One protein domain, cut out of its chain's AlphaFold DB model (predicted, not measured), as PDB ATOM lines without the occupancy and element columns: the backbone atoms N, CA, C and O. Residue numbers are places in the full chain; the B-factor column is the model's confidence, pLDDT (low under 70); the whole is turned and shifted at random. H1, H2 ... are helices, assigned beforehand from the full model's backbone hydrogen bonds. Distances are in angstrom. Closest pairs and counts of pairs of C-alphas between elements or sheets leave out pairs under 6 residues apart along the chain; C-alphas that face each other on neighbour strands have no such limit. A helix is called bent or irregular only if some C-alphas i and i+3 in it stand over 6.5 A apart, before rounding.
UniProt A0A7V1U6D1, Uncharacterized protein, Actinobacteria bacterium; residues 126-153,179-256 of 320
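What this domain is: This is residues 126 to 153 and 179 to 256 of the 320 residues of an uncharacterized protein of Actinobacteria bacterium (UniProt A0A7V1U6D1). The longest helix, H5, runs past one side of a small cluster of crossed helices, in which H3 passes through the middle, H1 and H2 meet its first half and H4 crosses it farther along. Residues 229 to 241 and 247 to 256 stick out from the rest, and short parallel pairings tie residues 180 to 181 to residues 143 to 144 and to residues 215 to 216. The printed part has 106 residues with five named helices, H1 to H5 in chain order, and no named strand: the class is all helix. The whole is compact, with a radius of gyration of the C-alphas of 15.0 A, and elongated, spanning 47 by 30 by 21 A.

How they stand to each other: H5, residues 236 to 256, touches no helix. It is only just apart from H3, residues 194 to 210, with the closest C-alphas 8.1 A apart. H3 is the hub, touching three helices. H1, residues 126 to 139, touches residues 194 to 198 of H3 alone; the closest C-alphas, of Glu 132 and Ile 195, are 5.4 A apart. H1 and H3 run the same way at a tilt of 36 degrees, only just steep. H2, residues 183 to 190, touches residues 197 to 201 of H3 alone, closest at the C-alphas of Leu 189 and Arg 197, 6.7 A apart, at a steep tilt of 48 degrees, opposite ways. H4, residues 218 to 230, is about perpendicular to H3 at 87 degrees; residues 220 to 224 of H4 touch residues 204 to 208 of H3, and the closest C-alphas, of Phe 207 and Asn 224, are 6.3 A apart. H4 also touches H2, with residues 218 to 221 of H4 alone; the closest C-alphas, of Ala 185 and Thr 218, are 4.8 A apart. The packing is mostly crossed, with no touching pair of helices at a shallow tilt. Every O i to N i+4 pair is within hydrogen-bond range in H1, H2, H4 and H5, and 11 of 13 are in H3.

Where its parts are: H5 is 28.7 A long and ends with C-alpha 256 at (300.421, 307.576, 386.397). H3 is 25.2 A long and irregular: C-alphas 195 and 198 are 7.2 A apart. H1 begins with C-alpha 126 at (300.035, 291.772, 394.535) and is 19.6 A long. H4 measures 18.2 A and H2 10.4 A.

The domain as a whole: The two C-alphas farthest apart, of Pro 151 and Ala 255, are 47.1 A apart. Residues 154 to 178 are not printed, and C-alphas 153 and 179 are 15.2 A apart across this cut, which lies in the link from H1 to H2. The links H2 to H3 and H4 to H5 are tight, and the link H3 to H4 is short. Mean pLDDT of the printed part is 71.6; residues 126 to 135, 194 to 196 and 228 to 256 are under 70, and H5 has a mean of 41.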
ATOM      1  N   GLU A 126     299.757 291.241 395.866       43.03
ATOM      2  CA  GLU A 126     300.035 291.772 394.535       43.03
ATOM      3  C   GLU A 126     300.990 292.970 394.576       43.03
ATOM      4  O   GLU A 126     301.890 293.050 393.749       43.03
ATOM      5  N   GLU A 127     300.875 293.867 395.556       47.06
ATOM      6  CA  GLU A 127     301.823 294.972 395.753       47.06
ATOM      7  C   GLU A 127     303.192 294.496 396.236       47.06
ATOM      8  O   GLU A 127     304.207 295.060 395.828       47.06
ATOM      9  N   LEU A 128     303.240 293.442 397.057       48.53
ATOM     10  CA  LEU A 128     304.501 292.816 397.451       48.53
ATOM     11  C   LEU A 128     305.182 292.160 396.244       48.53
ATOM     12  O   LEU A 128     306.354 292.423 395.987       48.53
ATOM     13  N   ALA A 129     304.424 291.391 395.458       48.94
ATOM     14  CA  ALA A 129     304.910 290.803 394.215       48.94
ATOM     15  C   ALA A 129     305.349 291.885 393.212       48.94
ATOM     16  O   ALA A 129     306.390 291.767 392.573       48.94
ATOM     17  N   LEU A 130     304.606 292.989 393.109       53.38
ATOM     18  CA  LEU A 130     304.970 294.123 392.264       53.38
ATOM     19  C   LEU A 130     306.240 294.824 392.763       53.38
ATOM     20  O   LEU A 130     307.054 295.253 391.946       53.38
ATOM     21  N   ALA A 131     306.424 294.956 394.079       52.66
ATOM     22  CA  ALA A 131     307.634 295.522 394.669       52.66
ATOM     23  C   ALA A 131     308.854 294.631 394.407       52.66
ATOM     24  O   ALA A 131     309.917 295.149 394.069       52.66
ATOM     25  N   GLU A 132     308.693 293.311 394.487       57.44
ATOM     26  CA  GLU A 132     309.723 292.335 394.128       57.44
ATOM     27  C   GLU A 132     310.080 292.411 392.639       57.44
ATOM     28  O   GLU A 132     311.251 292.585 392.310       57.44
ATOM     29  N   LEU A 133     309.090 292.427 391.741       62.31
ATOM     30  CA  LEU A 133     309.309 292.579 390.295       62.31
ATOM     31  C   LEU A 133     309.997 293.907 389.944       62.31
ATOM     32  O   LEU A 133     310.922 293.950 389.132       62.31
ATOM     33  N   LYS A 134     309.576 295.012 390.571       61.91
ATOM     34  CA  LYS A 134     310.218 296.325 390.399       61.91
ATOM     35  C   LYS A 134     311.644 296.324 390.937       61.91
ATOM     36  O   LYS A 134     312.509 296.971 390.347       61.91
ATOM     37  N   ALA A 135     311.896 295.623 392.039       66.56
ATOM     38  CA  ALA A 135     313.233 295.481 392.580       66.56
ATOM     39  C   ALA A 135     314.127 294.659 391.645       66.56
ATOM     40  O   ALA A 135     315.233 295.103 391.346       66.56
ATOM     41  N   GLU A 136     313.647 293.536 391.112       70.81
ATOM     42  CA  GLU A 136     314.365 292.748 390.102       70.81
ATOM     43  C   GLU A 136     314.704 293.586 388.868       70.81
ATOM     44  O   GLU A 136     315.857 293.620 388.438       70.81
ATOM     45  N   GLU A 137     313.729 294.323 388.333       77.62
ATOM     46  CA  GLU A 137     313.939 295.198 387.179       77.62
ATOM     47  C   GLU A 137     314.938 296.320 387.484       77.62
ATOM     48  O   GLU A 137     315.810 296.631 386.670       77.62
ATOM     49  N   ALA A 138     314.870 296.908 388.681       73.62
ATOM     50  CA  ALA A 138     315.844 297.898 389.111       73.62
ATOM     51  C   ALA A 138     317.253 297.299 389.161       73.62
ATOM     52  O   ALA A 138     318.196 297.960 388.721       73.62
ATOM     53  N   MET A 139     317.403 296.065 389.651       85.06
ATOM     54  CA  MET A 139     318.697 295.395 389.776       85.06
ATOM     55  C   MET A 139     319.351 295.083 388.430       85.06
ATOM     56  O   MET A 139     320.576 295.169 388.357       85.06
ATOM     57  N   LYS A 140     318.585 294.848 387.355       86.19
ATOM     58  CA  LYS A 140     319.131 294.622 385.997       86.19
ATOM     59  C   LYS A 140     319.998 295.770 385.472       86.19
ATOM     60  O   LYS A 140     320.811 295.565 384.580       86.19
ATOM     61  N   ARG A 141     319.822 296.982 386.005       83.00
ATOM     62  CA  ARG A 141     320.606 298.171 385.625       83.00
ATOM     63  C   ARG A 141     321.970 298.251 386.311       83.00
ATOM     64  O   ARG A 141     322.735 299.161 386.014       83.00
ATOM     65  N   THR A 142     322.247 297.351 387.250       89.56
ATOM     66  CA  THR A 142     323.505 297.323 387.999       89.56
ATOM     67  C   THR A 142     324.593 296.749 387.103       89.56
ATOM     68  O   THR A 142     324.455 295.636 386.603       89.56
ATOM     69  N   VAL A 143     325.660 297.513 386.874       92.00
ATOM     70  CA  VAL A 143     326.799 297.054 386.075       92.00
ATOM     71  C   VAL A 143     327.725 296.265 386.988       92.00
ATOM     72  O   VAL A 143     328.259 296.833 387.937       92.00
ATOM     73  N   VAL A 144     327.897 294.974 386.707       93.31
ATOM     74  CA  VAL A 144     328.785 294.080 387.462       93.31
ATOM     75  C   VAL A 144     329.948 293.678 386.566       93.31
ATOM     76  O   VAL A 144     329.720 293.154 385.474       93.31
ATOM     77  N   GLN A 145     331.175 293.968 386.990       91.12
ATOM     78  CA  GLN A 145     332.384 293.651 386.240       91.12
ATOM     79  C   GLN A 145     333.605 293.598 387.161       91.12
ATOM     80  O   GLN A 145     333.820 294.505 387.968       91.12
ATOM     81  N   GLY A 146     334.448 292.589 386.938       91.88
ATOM     82  CA  GLY A 146     335.717 292.425 387.637       91.88
ATOM     83  C   GLY A 146     335.555 291.932 389.073       91.88
ATOM     84  O   GLY A 146     334.448 291.693 389.559       91.88
ATOM     85  N   HIS A 147     336.692 291.811 389.740       93.75
ATOM     86  CA  HIS A 147     336.828 291.289 391.091       93.75
ATOM     87  C   HIS A 147     337.410 292.341 392.033       93.75
ATOM     88  O   HIS A 147     338.040 293.318 391.608       93.75
ATOM     89  N   ASP A 148     337.210 292.142 393.332       92.06
ATOM     90  CA  ASP A 148     337.819 292.982 394.369       92.06
ATOM     91  C   ASP A 148     339.352 293.015 394.275       92.06
ATOM     92  O   ASP A 148     339.954 294.078 394.446       92.06
ATOM     93  N   ASP A 149     339.961 291.878 393.930       91.44
ATOM     94  CA  ASP A 149     341.415 291.707 393.824       91.44
ATOM     95  C   ASP A 149     342.013 292.303 392.535       91.44
ATOM     96  O   ASP A 149     343.239 292.365 392.391       91.44
ATOM     97  N   ASP A 150     341.179 292.761 391.593       89.00
ATOM     98  CA  ASP A 150     341.676 293.347 390.351       89.00
ATOM     99  C   ASP A 150     342.447 294.650 390.635       89.00
ATOM    100  O   ASP A 150     341.963 295.509 391.396       89.00
ATOM    101  N   PRO A 151     343.621 294.842 389.997       85.88
ATOM    102  CA  PRO A 151     344.443 296.022 390.209       85.88
ATOM    103  C   PRO A 151     343.686 297.270 389.764       85.88
ATOM    104  O   PRO A 151     343.132 297.325 388.666       85.88
ATOM    105  N   GLU A 152     343.679 298.292 390.616       79.38
ATOM    106  CA  GLU A 152     343.009 299.544 390.293       79.38
ATOM    107  C   GLU A 152     343.863 300.345 389.296       79.38
ATOM    108  O   GLU A 152     344.995 300.716 389.620       79.38
ATOM    109  N   PRO A 153     343.379 300.583 388.063       79.19
ATOM    110  CA  PRO A 153     344.150 301.310 387.067       79.19
ATOM    111  C   PRO A 153     344.303 302.779 387.476       79.19
ATOM    112  O   PRO A 153     343.339 303.405 387.911       79.19
ATOM    113  N   ILE A 179     328.409 303.590 388.029       92.38
ATOM    114  CA  ILE A 179     329.201 302.869 389.035       92.38
ATOM    115  C   ILE A 179     329.248 301.380 388.680       92.38
ATOM    116  O   ILE A 179     328.238 300.805 388.275       92.38
ATOM    117  N   VAL A 180     330.432 300.787 388.816       93.69
ATOM    118  CA  VAL A 180     330.671 299.368 388.538       93.69
ATOM    119  C   VAL A 180     330.781 298.626 389.860       93.69
ATOM    120  O   VAL A 180     331.496 299.068 390.752       93.69
ATOM    121  N   TRP A 181     330.079 297.513 389.989       96.12
ATOM    122  CA  TRP A 181     330.162 296.613 391.133       96.12
ATOM    123  C   TRP A 181     331.079 295.442 390.798       96.12
ATOM    124  O   TRP A 181     330.996 294.900 389.696       96.12
ATOM    125  N   THR A 182     331.924 295.028 391.736       96.38
ATOM    126  CA  THR A 182     332.636 293.750 391.620       96.38
ATOM    127  C   THR A 182     331.689 292.581 391.864       96.38
ATOM    128  O   THR A 182     330.604 292.744 392.443       96.38
ATOM    129  N   GLU A 183     332.081 291.390 391.417       93.81
ATOM    130  CA  GLU A 183     331.287 290.178 391.625       93.81
ATOM    131  C   GLU A 183     331.045 289.895 393.114       93.81
ATOM    132  O   GLU A 183     329.919 289.582 393.508       93.81
ATOM    133  N   GLU A 184     332.057 290.084 393.965       94.94
ATOM    134  CA  GLU A 184     331.974 289.843 395.408       94.94
ATOM    135  C   GLU A 184     331.040 290.844 396.101       94.94
ATOM    136  O   GLU A 184     330.167 290.459 396.891       94.94
ATOM    137  N   ALA A 185     331.168 292.135 395.775       93.38
ATOM    138  CA  ALA A 185     330.299 293.174 396.319       93.38
ATOM    139  C   ALA A 185     328.843 292.973 395.877       93.38
ATOM    140  O   ALA A 185     327.910 293.097 396.678       93.38
ATOM    141  N   TYR A 186     328.631 292.607 394.609       94.50
ATOM    142  CA  TYR A 186     327.298 292.316 394.094       94.50
ATOM    143  C   TYR A 186     326.692 291.061 394.738       94.50
ATOM    144  O   TYR A 186     325.519 291.070 395.115       94.50
ATOM    145  N   ALA A 187     327.484 290.006 394.952       89.12
ATOM    146  CA  ALA A 187     327.041 288.807 395.658       89.12
ATOM    147  C   ALA A 187     326.590 289.126 397.093       89.12
ATOM    148  O   ALA A 187     325.544 288.641 397.534       89.12
ATOM    149  N   ARG A 188     327.313 290.004 397.803       84.44
ATOM    150  CA  ARG A 188     326.914 290.498 399.131       84.44
ATOM    151  C   ARG A 188     325.625 291.316 399.074       84.44
ATOM    152  O   ARG A 188     324.735 291.125 399.899       84.44
ATOM    153  N   LEU A 189     325.467 292.175 398.069       85.69
ATOM    154  CA  LEU A 189     324.222 292.910 397.843       85.69
ATOM    155  C   LEU A 189     323.036 291.965 397.569       85.69
ATOM    156  O   LEU A 189     321.923 292.219 398.032       85.69
ATOM    157  N   CYS A 190     323.249 290.847 396.873       81.88
ATOM    158  CA  CYS A 190     322.214 289.842 396.630       81.88
ATOM    159  C   CYS A 190     321.696 289.161 397.908       81.88
ATOM    160  O   CYS A 190     320.553 288.696 397.907       81.88
ATOM    161  N   GLN A 191     322.469 289.156 398.999       77.44
ATOM    162  CA  GLN A 191     322.020 288.655 400.305       77.44
ATOM    163  C   GLN A 191     320.962 289.562 400.953       77.44
ATOM    164  O   GLN A 191     320.171 289.101 401.776       77.44
ATOM    165  N   VAL A 192     320.901 290.840 400.559       70.94
ATOM    166  CA  VAL A 192     319.847 291.761 400.998       70.94
ATOM    167  C   VAL A 192     318.498 291.279 400.444       70.94
ATOM    168  O   VAL A 192     318.417 290.957 399.246       70.94
ATOM    169  N   PRO A 193     317.425 291.252 401.266       71.38
ATOM    170  CA  PRO A 193     316.081 290.926 400.800       71.38
ATOM    171  C   PRO A 193     315.700 291.737 399.562       71.38
ATOM    172  O   PRO A 193     315.969 292.938 399.494       71.38
ATOM    173  N   LEU A 194     315.055 291.083 398.595       66.75
ATOM    174  CA  LEU A 194     314.821 291.627 397.256       66.75
ATOM    175  C   LEU A 194     314.192 293.030 397.282       66.75
ATOM    176  O   LEU A 194     314.688 293.926 396.613       66.75
ATOM    177  N   ILE A 195     313.191 293.251 398.134       62.22
ATOM    178  CA  ILE A 195     312.475 294.533 398.267       62.22
ATOM    179  C   ILE A 195     313.391 295.685 398.717       62.22
ATOM    180  O   ILE A 195     313.220 296.822 398.284       62.22
ATOM    181  N   ALA A 196     314.385 295.405 399.564       66.81
ATOM    182  CA  ALA A 196     315.307 296.409 400.101       66.81
ATOM    183  C   ALA A 196     316.595 296.550 399.271       66.81
ATOM    184  O   ALA A 196     317.352 297.505 399.440       66.81
ATOM    185  N   ARG A 197     316.855 295.618 398.351       80.50
ATOM    186  CA  ARG A 197     318.094 295.572 397.570       80.50
ATOM    187  C   ARG A 197     318.333 296.817 396.701       80.50
ATOM    188  O   ARG A 197     319.451 297.329 396.742       80.50
ATOM    189  N   PRO A 198     317.337 297.377 395.977       78.12
ATOM    190  CA  PRO A 198     317.549 298.589 395.183       78.12
ATOM    191  C   PRO A 198     317.916 299.801 396.037       78.12
ATOM    192  O   PRO A 198     318.700 300.646 395.611       78.12
ATOM    193  N   LEU A 199     317.349 299.889 397.241       75.75
ATOM    194  CA  LEU A 199     317.694 300.923 398.204       75.75
ATOM    195  C   LEU A 199     319.147 300.776 398.651       75.75
ATOM    196  O   LEU A 199     319.915 301.719 398.499       75.75
ATOM    197  N   ALA A 200     319.519 299.594 399.150       78.38
ATOM    198  CA  ALA A 200     320.875 299.322 399.613       78.38
ATOM    199  C   ALA A 200     321.908 299.628 398.519       78.38
ATOM    200  O   ALA A 200     322.898 300.312 398.774       78.38
ATOM    201  N   ARG A 201     321.620 299.221 397.275       89.94
ATOM    202  CA  ARG A 201     322.438 299.560 396.109       89.94
ATOM    203  C   ARG A 201     322.606 301.070 395.950       89.94
ATOM    204  O   ARG A 201     323.728 301.548 395.849       89.94
ATOM    205  N   ASN A 202     321.505 301.822 395.922       84.06
ATOM    206  CA  ASN A 202     321.551 303.269 395.701       84.06
ATOM    207  C   ASN A 202     322.293 304.001 396.832       84.06
ATOM    208  O   ASN A 202     322.962 304.995 396.562       84.06
ATOM    209  N   THR A 203     322.186 303.523 398.076       84.69
ATOM    210  CA  THR A 203     322.938 304.062 399.217       84.69
ATOM    211  C   THR A 203     324.437 303.878 399.014       84.69
ATOM    212  O   THR A 203     325.182 304.854 399.080       84.69
ATOM    213  N   VAL A 204     324.873 302.662 398.676       89.38
ATOM    214  CA  VAL A 204     326.292 302.370 398.426       89.38
ATOM    215  C   VAL A 204     326.809 303.131 397.204       89.38
ATOM    216  O   VAL A 204     327.886 303.712 397.258       89.38
ATOM    217  N   GLU A 205     326.039 303.211 396.115       92.69
ATOM    218  CA  GLU A 205     326.429 303.989 394.930       92.69
ATOM    219  C   GLU A 205     326.536 305.488 395.223       92.69
ATOM    220  O   GLU A 205     327.408 306.167 394.678       92.69
ATOM    221  N   ARG A 206     325.663 306.024 396.083       87.69
ATOM    222  CA  ARG A 206     325.743 307.417 396.530       87.69
ATOM    223  C   ARG A 206     327.003 307.642 397.357       87.69
ATOM    224  O   ARG A 206     327.738 308.578 397.062       87.69
ATOM    225  N   PHE A 207     327.263 306.776 398.336       90.06
ATOM    226  CA  PHE A 207     328.484 306.819 399.138       90.06
ATOM    227  C   PHE A 207     329.731 306.767 398.252       90.06
ATOM    228  O   PHE A 207     330.620 307.604 398.400       90.06
ATOM    229  N   ALA A 208     329.744 305.852 397.280       92.12
ATOM    230  CA  ALA A 208     330.828 305.700 396.323       92.12
ATOM    231  C   ALA A 208     331.090 307.004 395.556       92.12
ATOM    232  O   ALA A 208     332.215 307.491 395.547       92.12
ATOM    233  N   ARG A 209     330.044 307.634 395.004       90.00
ATOM    234  CA  ARG A 209     330.174 308.923 394.302       90.00
ATOM    235  C   ARG A 209     330.721 310.030 395.198       90.00
ATOM    236  O   ARG A 209     331.603 310.761 394.762       90.00
ATOM    237  N   THR A 210     330.222 310.144 396.427       89.50
ATOM    238  CA  THR A 210     330.672 311.173 397.378       89.50
ATOM    239  C   THR A 210     332.152 311.020 397.732       89.50
ATOM    240  O   THR A 210     332.842 312.020 397.901       89.50
ATOM    241  N   HIS A 211     332.651 309.784 397.795       90.44
ATOM    242  CA  HIS A 211     334.037 309.478 398.161       90.44
ATOM    243  C   HIS A 211     334.952 309.236 396.948       90.44
ATOM    244  O   HIS A 211     336.096 308.821 397.109       90.44
ATOM    245  N   GLY A 212     334.472 309.503 395.728       89.56
ATOM    246  CA  GLY A 212     335.260 309.359 394.501       89.56
ATOM    247  C   GLY A 212     335.503 307.913 394.056       89.56
ATOM    248  O   GLY A 212     336.302 307.675 393.150       89.56
ATOM    249  N   PHE A 213     334.806 306.939 394.641       91.44
ATOM    250  CA  PHE A 213     334.858 305.552 394.200       91.44
ATOM    251  C   PHE A 213     333.999 305.362 392.952       91.44
ATOM    252  O   PHE A 213     332.794 305.620 392.940       91.44
ATOM    253  N   TRP A 214     334.620 304.868 391.887       90.81
ATOM    254  CA  TRP A 214     333.927 304.495 390.656       90.81
ATOM    255  C   TRP A 214     333.607 302.994 390.581       90.81
ATOM    256  O   TRP A 214     332.672 302.602 389.872       90.81
ATOM    257  N   ARG A 215     334.376 302.185 391.323       93.19
ATOM    258  CA  ARG A 215     334.228 300.738 391.506       93.19
ATOM    259  C   ARG A 215     333.835 300.453 392.954       93.19
ATOM    260  O   ARG A 215     334.538 300.852 393.877       93.19
ATOM    261  N   VAL A 216     332.718 299.765 393.147       95.69
ATOM    262  CA  VAL A 216     332.241 299.310 394.454       95.69
ATOM    263  C   VAL A 216     332.790 297.914 394.706       95.69
ATOM    264  O   VAL A 216     332.386 296.965 394.037       95.69
ATOM    265  N   THR A 217     333.697 297.823 395.676       96.06
ATOM    266  CA  THR A 217     334.250 296.574 396.214       96.06
ATOM    267  C   THR A 217     333.632 296.248 397.573       96.06
ATOM    268  O   THR A 217     332.942 297.088 398.165       96.06
ATOM    269  N   THR A 218     333.899 295.060 398.126       91.56
ATOM    270  CA  THR A 218     333.463 294.739 399.499       91.56
ATOM    271  C   THR A 218     334.006 295.736 400.527       91.56
ATOM    272  O   THR A 218     333.251 296.163 401.401       91.56
ATOM    273  N   ARG A 219     335.245 296.218 400.350       93.25
ATOM    274  CA  ARG A 219     335.838 297.286 401.173       93.25
ATOM    275  C   ARG A 219     335.003 298.567 401.154       93.25
ATOM    276  O   ARG A 219     334.735 299.126 402.209       93.25
ATOM    277  N   VAL A 220     334.548 299.013 399.979       93.12
ATOM    278  CA  VAL A 220     333.695 300.215 399.860       93.12
ATOM    279  C   VAL A 220     332.356 300.009 400.575       93.12
ATOM    280  O   VAL A 220     331.828 300.940 401.182       93.12
ATOM    281  N   MET A 221     331.800 298.794 400.546       87.88
ATOM    282  CA  MET A 221     330.582 298.478 401.300       87.88
ATOM    283  C   MET A 221     330.807 298.522 402.816       87.88
ATOM    284  O   MET A 221     329.929 299.001 403.536       87.88
ATOM    285  N   ASP A 222     331.954 298.038 403.297       85.19
ATOM    286  CA  ASP A 222     332.314 298.088 404.715       85.19
ATOM    287  C   ASP A 222     332.602 299.517 405.180       85.19
ATOM    288  O   ASP A 222     332.136 299.904 406.247       85.19
ATOM    289  N   GLU A 223     333.262 300.335 404.358       87.88
ATOM    290  CA  GLU A 223     333.455 301.765 404.625       87.88
ATOM    291  C   GLU A 223     332.127 302.519 404.667       87.88
ATOM    292  O   GLU A 223     331.904 303.305 405.581       87.88
ATOM    293  N   ASN A 224     331.202 302.226 403.748       84.88
ATOM    294  CA  ASN A 224     329.847 302.767 403.815       84.88
ATOM    295  C   ASN A 224     329.131 302.331 405.103       84.88
ATOM    296  O   ASN A 224     328.520 303.154 405.776       84.88
ATOM    297  N   LYS A 225     329.204 301.041 405.464       74.31
ATOM    298  CA  LYS A 225     328.603 300.516 406.703       74.31
ATOM    299  C   LYS A 225     329.178 301.230 407.927       74.31
ATOM    300  O   LYS A 225     328.416 301.641 408.796       74.31
ATOM    301  N   GLN A 226     330.495 301.387 407.981       75.06
ATOM    302  CA  GLN A 226     331.191 302.035 409.084       75.06
ATOM    303  C   GLN A 226     330.851 303.527 409.159       75.06
ATOM    304  O   GLN A 226     330.520 304.008 410.236       75.06
ATOM    305  N   ALA A 227     330.815 304.230 408.026       73.44
ATOM    306  CA  ALA A 227     330.398 305.628 407.965       73.44
ATOM    307  C   ALA A 227     328.951 305.821 408.444       73.44
ATOM    308  O   ALA A 227     328.675 306.756 409.186       73.44
ATOM    309  N   MET A 228     328.037 304.910 408.089       65.19
ATOM    310  CA  MET A 228     326.655 304.940 408.587       65.19
ATOM    311  C   MET A 228     326.569 304.733 410.108       65.19
ATOM    312  O   MET A 228     325.701 305.316 410.752       65.19
ATOM    313  N   ILE A 229     327.452 303.910 410.683       62.50
ATOM    314  CA  ILE A 229     327.542 303.695 412.137       62.50
ATOM    315  C   ILE A 229     328.135 304.930 412.828       62.50
ATOM    316  O   ILE A 229     327.616 305.375 413.845       62.50
ATOM    317  N   GLU A 230     329.211 305.493 412.278       64.81
ATOM    318  CA  GLU A 230     329.928 306.641 412.849       64.81
ATOM    319  C   GLU A 230     329.137 307.943 412.774       64.81
ATOM    320  O   GLU A 230     329.224 308.770 413.681       64.81
ATOM    321  N   ALA A 231     328.353 308.120 411.714       56.69
ATOM    322  CA  ALA A 231     327.479 309.270 411.559       56.69
ATOM    323  C   ALA A 231     326.252 309.221 412.491       56.69
ATOM    324  O   ALA A 231     325.457 310.158 412.473       56.69
ATOM    325  N   ASP A 232     326.066 308.140 413.268       50.06
ATOM    326  CA  ASP A 232     324.820 307.841 413.998       50.06
ATOM    327  C   ASP A 232     323.585 307.918 413.056       50.06
ATOM    328  O   ASP A 232     322.432 308.057 413.468       50.06
ATOM    329  N   GLU A 233     323.822 307.798 411.738       46.53
ATOM    330  CA  GLU A 233     322.855 307.892 410.640       46.53
ATOM    331  C   GLU A 233     322.167 306.534 410.423       46.53
ATOM    332  O   GLU A 233     322.047 306.000 409.321       46.53
ATOM    333  N   PHE A 234     321.622 305.988 411.506       46.62
ATOM    334  CA  PHE A 234     320.288 305.394 411.431       46.62
ATOM    335  C   PHE A 234     319.233 306.407 411.897       46.62
ATOM    336  O   PHE A 234     318.159 306.036 412.376       46.62
ATOM    337  N   ASP A 235     319.530 307.703 411.750       40.47
ATOM    338  CA  ASP A 235     318.600 308.773 412.055       40.47
ATOM    339  C   ASP A 235     317.359 308.673 411.157       40.47
ATOM    340  O   ASP A 235     317.404 308.390 409.950       40.47
ATOM    341  N   ALA A 236     316.209 308.904 411.779       36.34
ATOM    342  CA  ALA A 236     314.896 308.864 411.168       36.34
ATOM    343  C   ALA A 236     314.801 309.748 409.914       36.34
ATOM    344  O   ALA A 236     313.910 309.525 409.098       36.34
ATOM    345  N   GLU A 237     315.707 310.710 409.736       37.31
ATOM    346  CA  GLU A 237     315.779 311.617 408.597       37.31
ATOM    347  C   GLU A 237     316.158 310.923 407.276       37.31
ATOM    348  O   GLU A 237     315.487 311.146 406.268       37.31
ATOM    349  N   THR A 238     317.117 309.990 407.262       43.03
ATOM    350  CA  THR A 238     317.485 309.228 406.046       43.03
ATOM    351  C   THR A 238     316.402 308.220 405.666       43.03
ATOM    352  O   THR A 238     316.056 308.077 404.490       43.03
ATOM    353  N   MET A 239     315.776 307.603 406.673       43.78
ATOM    354  CA  MET A 239     314.532 306.845 406.516       43.78
ATOM    355  C   MET A 239     313.416 307.730 405.950       43.78
ATOM    356  O   MET A 239     312.720 307.299 405.042       43.78
ATOM    357  N   LEU A 240     313.274 308.981 406.400       39.12
ATOM    358  CA  LEU A 240     312.291 309.942 405.885       39.12
ATOM    359  C   LEU A 240     312.627 310.468 404.481       39.12
ATOM    360  O   LEU A 240     311.705 310.789 403.739       39.12
ATOM    361  N   VAL A 241     313.896 310.552 404.076       42.69
ATOM    362  CA  VAL A 241     314.302 310.901 402.701       42.69
ATOM    363  C   VAL A 241     314.011 309.742 401.758       42.69
ATOM    364  O   VAL A 241     313.414 309.948 400.704       42.69
ATOM    365  N   LEU A 242     314.340 308.515 402.165       42.28
ATOM    366  CA  LEU A 242     313.906 307.299 401.489       42.28
ATOM    367  C   LEU A 242     312.378 307.229 401.402       42.28
ATOM    368  O   LEU A 242     311.835 306.897 400.352       42.28
ATOM    369  N   PHE A 243     311.690 307.584 402.483       39.09
ATOM    370  CA  PHE A 243     310.239 307.620 402.560       39.09
ATOM    371  C   PHE A 243     309.640 308.696 401.663       39.09
ATOM    372  O   PHE A 243     308.637 308.440 401.015       39.09
ATOM    373  N   LYS A 244     310.262 309.875 401.573       40.62
ATOM    374  CA  LYS A 244     309.877 310.955 400.658       40.62
ATOM    375  C   LYS A 244     310.160 310.584 399.210       40.62
ATOM    376  O   LYS A 244     309.360 310.918 398.347       40.62
ATOM    377  N   GLU A 245     311.247 309.872 398.922       43.50
ATOM    378  CA  GLU A 245     311.537 309.366 397.577       43.50
ATOM    379  C   GLU A 245     310.597 308.228 397.170       43.50
ATOM    380  O   GLU A 245     310.150 308.190 396.022       43.50
ATOM    381  N   LEU A 246     310.275 307.316 398.090       44.19
ATOM    382  CA  LEU A 246     309.286 306.260 397.887       44.19
ATOM    383  C   LEU A 246     307.887 306.857 397.761       44.19
ATOM    384  O   LEU A 246     307.217 306.539 396.791       44.19
ATOM    385  N   GLN A 247     307.489 307.790 398.630       39.94
ATOM    386  CA  GLN A 247     306.248 308.556 398.493       39.94
ATOM    387  C   GLN A 247     306.215 309.323 397.180       39.94
ATOM    388  O   GLN A 247     305.208 309.273 396.502       39.94
ATOM    389  N   ALA A 248     307.288 309.993 396.760       41.62
ATOM    390  CA  ALA A 248     307.304 310.712 395.489       41.62
ATOM    391  C   ALA A 248     307.181 309.755 394.297       41.62
ATOM    392  O   ALA A 248     306.491 310.067 393.332       41.62
ATOM    393  N   LYS A 249     307.812 308.576 394.352       42.94
ATOM    394  CA  LYS A 249     307.671 307.530 393.327       42.94
ATOM    395  C   LYS A 249     306.298 306.864 393.363       42.94
ATOM    396  O   LYS A 249     305.808 306.478 392.312       42.94
ATOM    397  N   GLN A 250     305.682 306.756 394.533       38.91
ATOM    398  CA  GLN A 250     304.369 306.160 394.741       38.91
ATOM    399  C   GLN A 250     303.260 307.135 394.355       38.91
ATOM    400  O   GLN A 250     302.390 306.739 393.612       38.91
ATOM    401  N   ILE A 251     303.386 308.423 394.679       40.50
ATOM    402  CA  ILE A 251     302.551 309.520 394.169       40.50
ATOM    403  C   ILE A 251     302.704 309.649 392.654       40.50
ATOM    404  O   ILE A 251     301.721 309.886 391.975       40.50
ATOM    405  N   ARG A 252     303.908 309.477 392.088       44.41
ATOM    406  CA  ARG A 252     304.092 309.450 390.624       44.41
ATOM    407  C   ARG A 252     303.464 308.212 389.999       44.41
ATOM    408  O   ARG A 252     302.773 308.353 389.007       44.41
ATOM    409  N   ALA A 253     303.638 307.036 390.597       40.81
ATOM    410  CA  ALA A 253     303.012 305.802 390.132       40.81
ATOM    411  C   ALA A 253     301.484 305.827 390.302       40.81
ATOM    412  O   ALA A 253     300.783 305.295 389.459       40.81
ATOM    413  N   GLU A 254     300.968 306.463 391.352       39.19
ATOM    414  CA  GLU A 254     299.549 306.713 391.601       39.19
ATOM    415  C   GLU A 254     299.027 307.826 390.701       39.19
ATOM    416  O   GLU A 254     297.904 307.731 390.262       39.19
ATOM    417  N   ALA A 255     299.809 308.844 390.343       38.41
ATOM    418  CA  ALA A 255     299.414 309.846 389.351       38.41
ATOM    419  C   ALA A 255     299.427 309.268 387.924       38.41
ATOM    420  O   ALA A 255     298.590 309.631 387.102       38.41
ATOM    421  N   GLU A 256     300.349 308.345 387.641       42.41
ATOM    422  CA  GLU A 256     300.421 307.576 386.397       42.41
ATOM    423  C   GLU A 256     299.320 306.497 386.332       42.41
ATOM    424  O   GLU A 256     298.774 306.258 385.258       42.41
TER     425      GLU A 256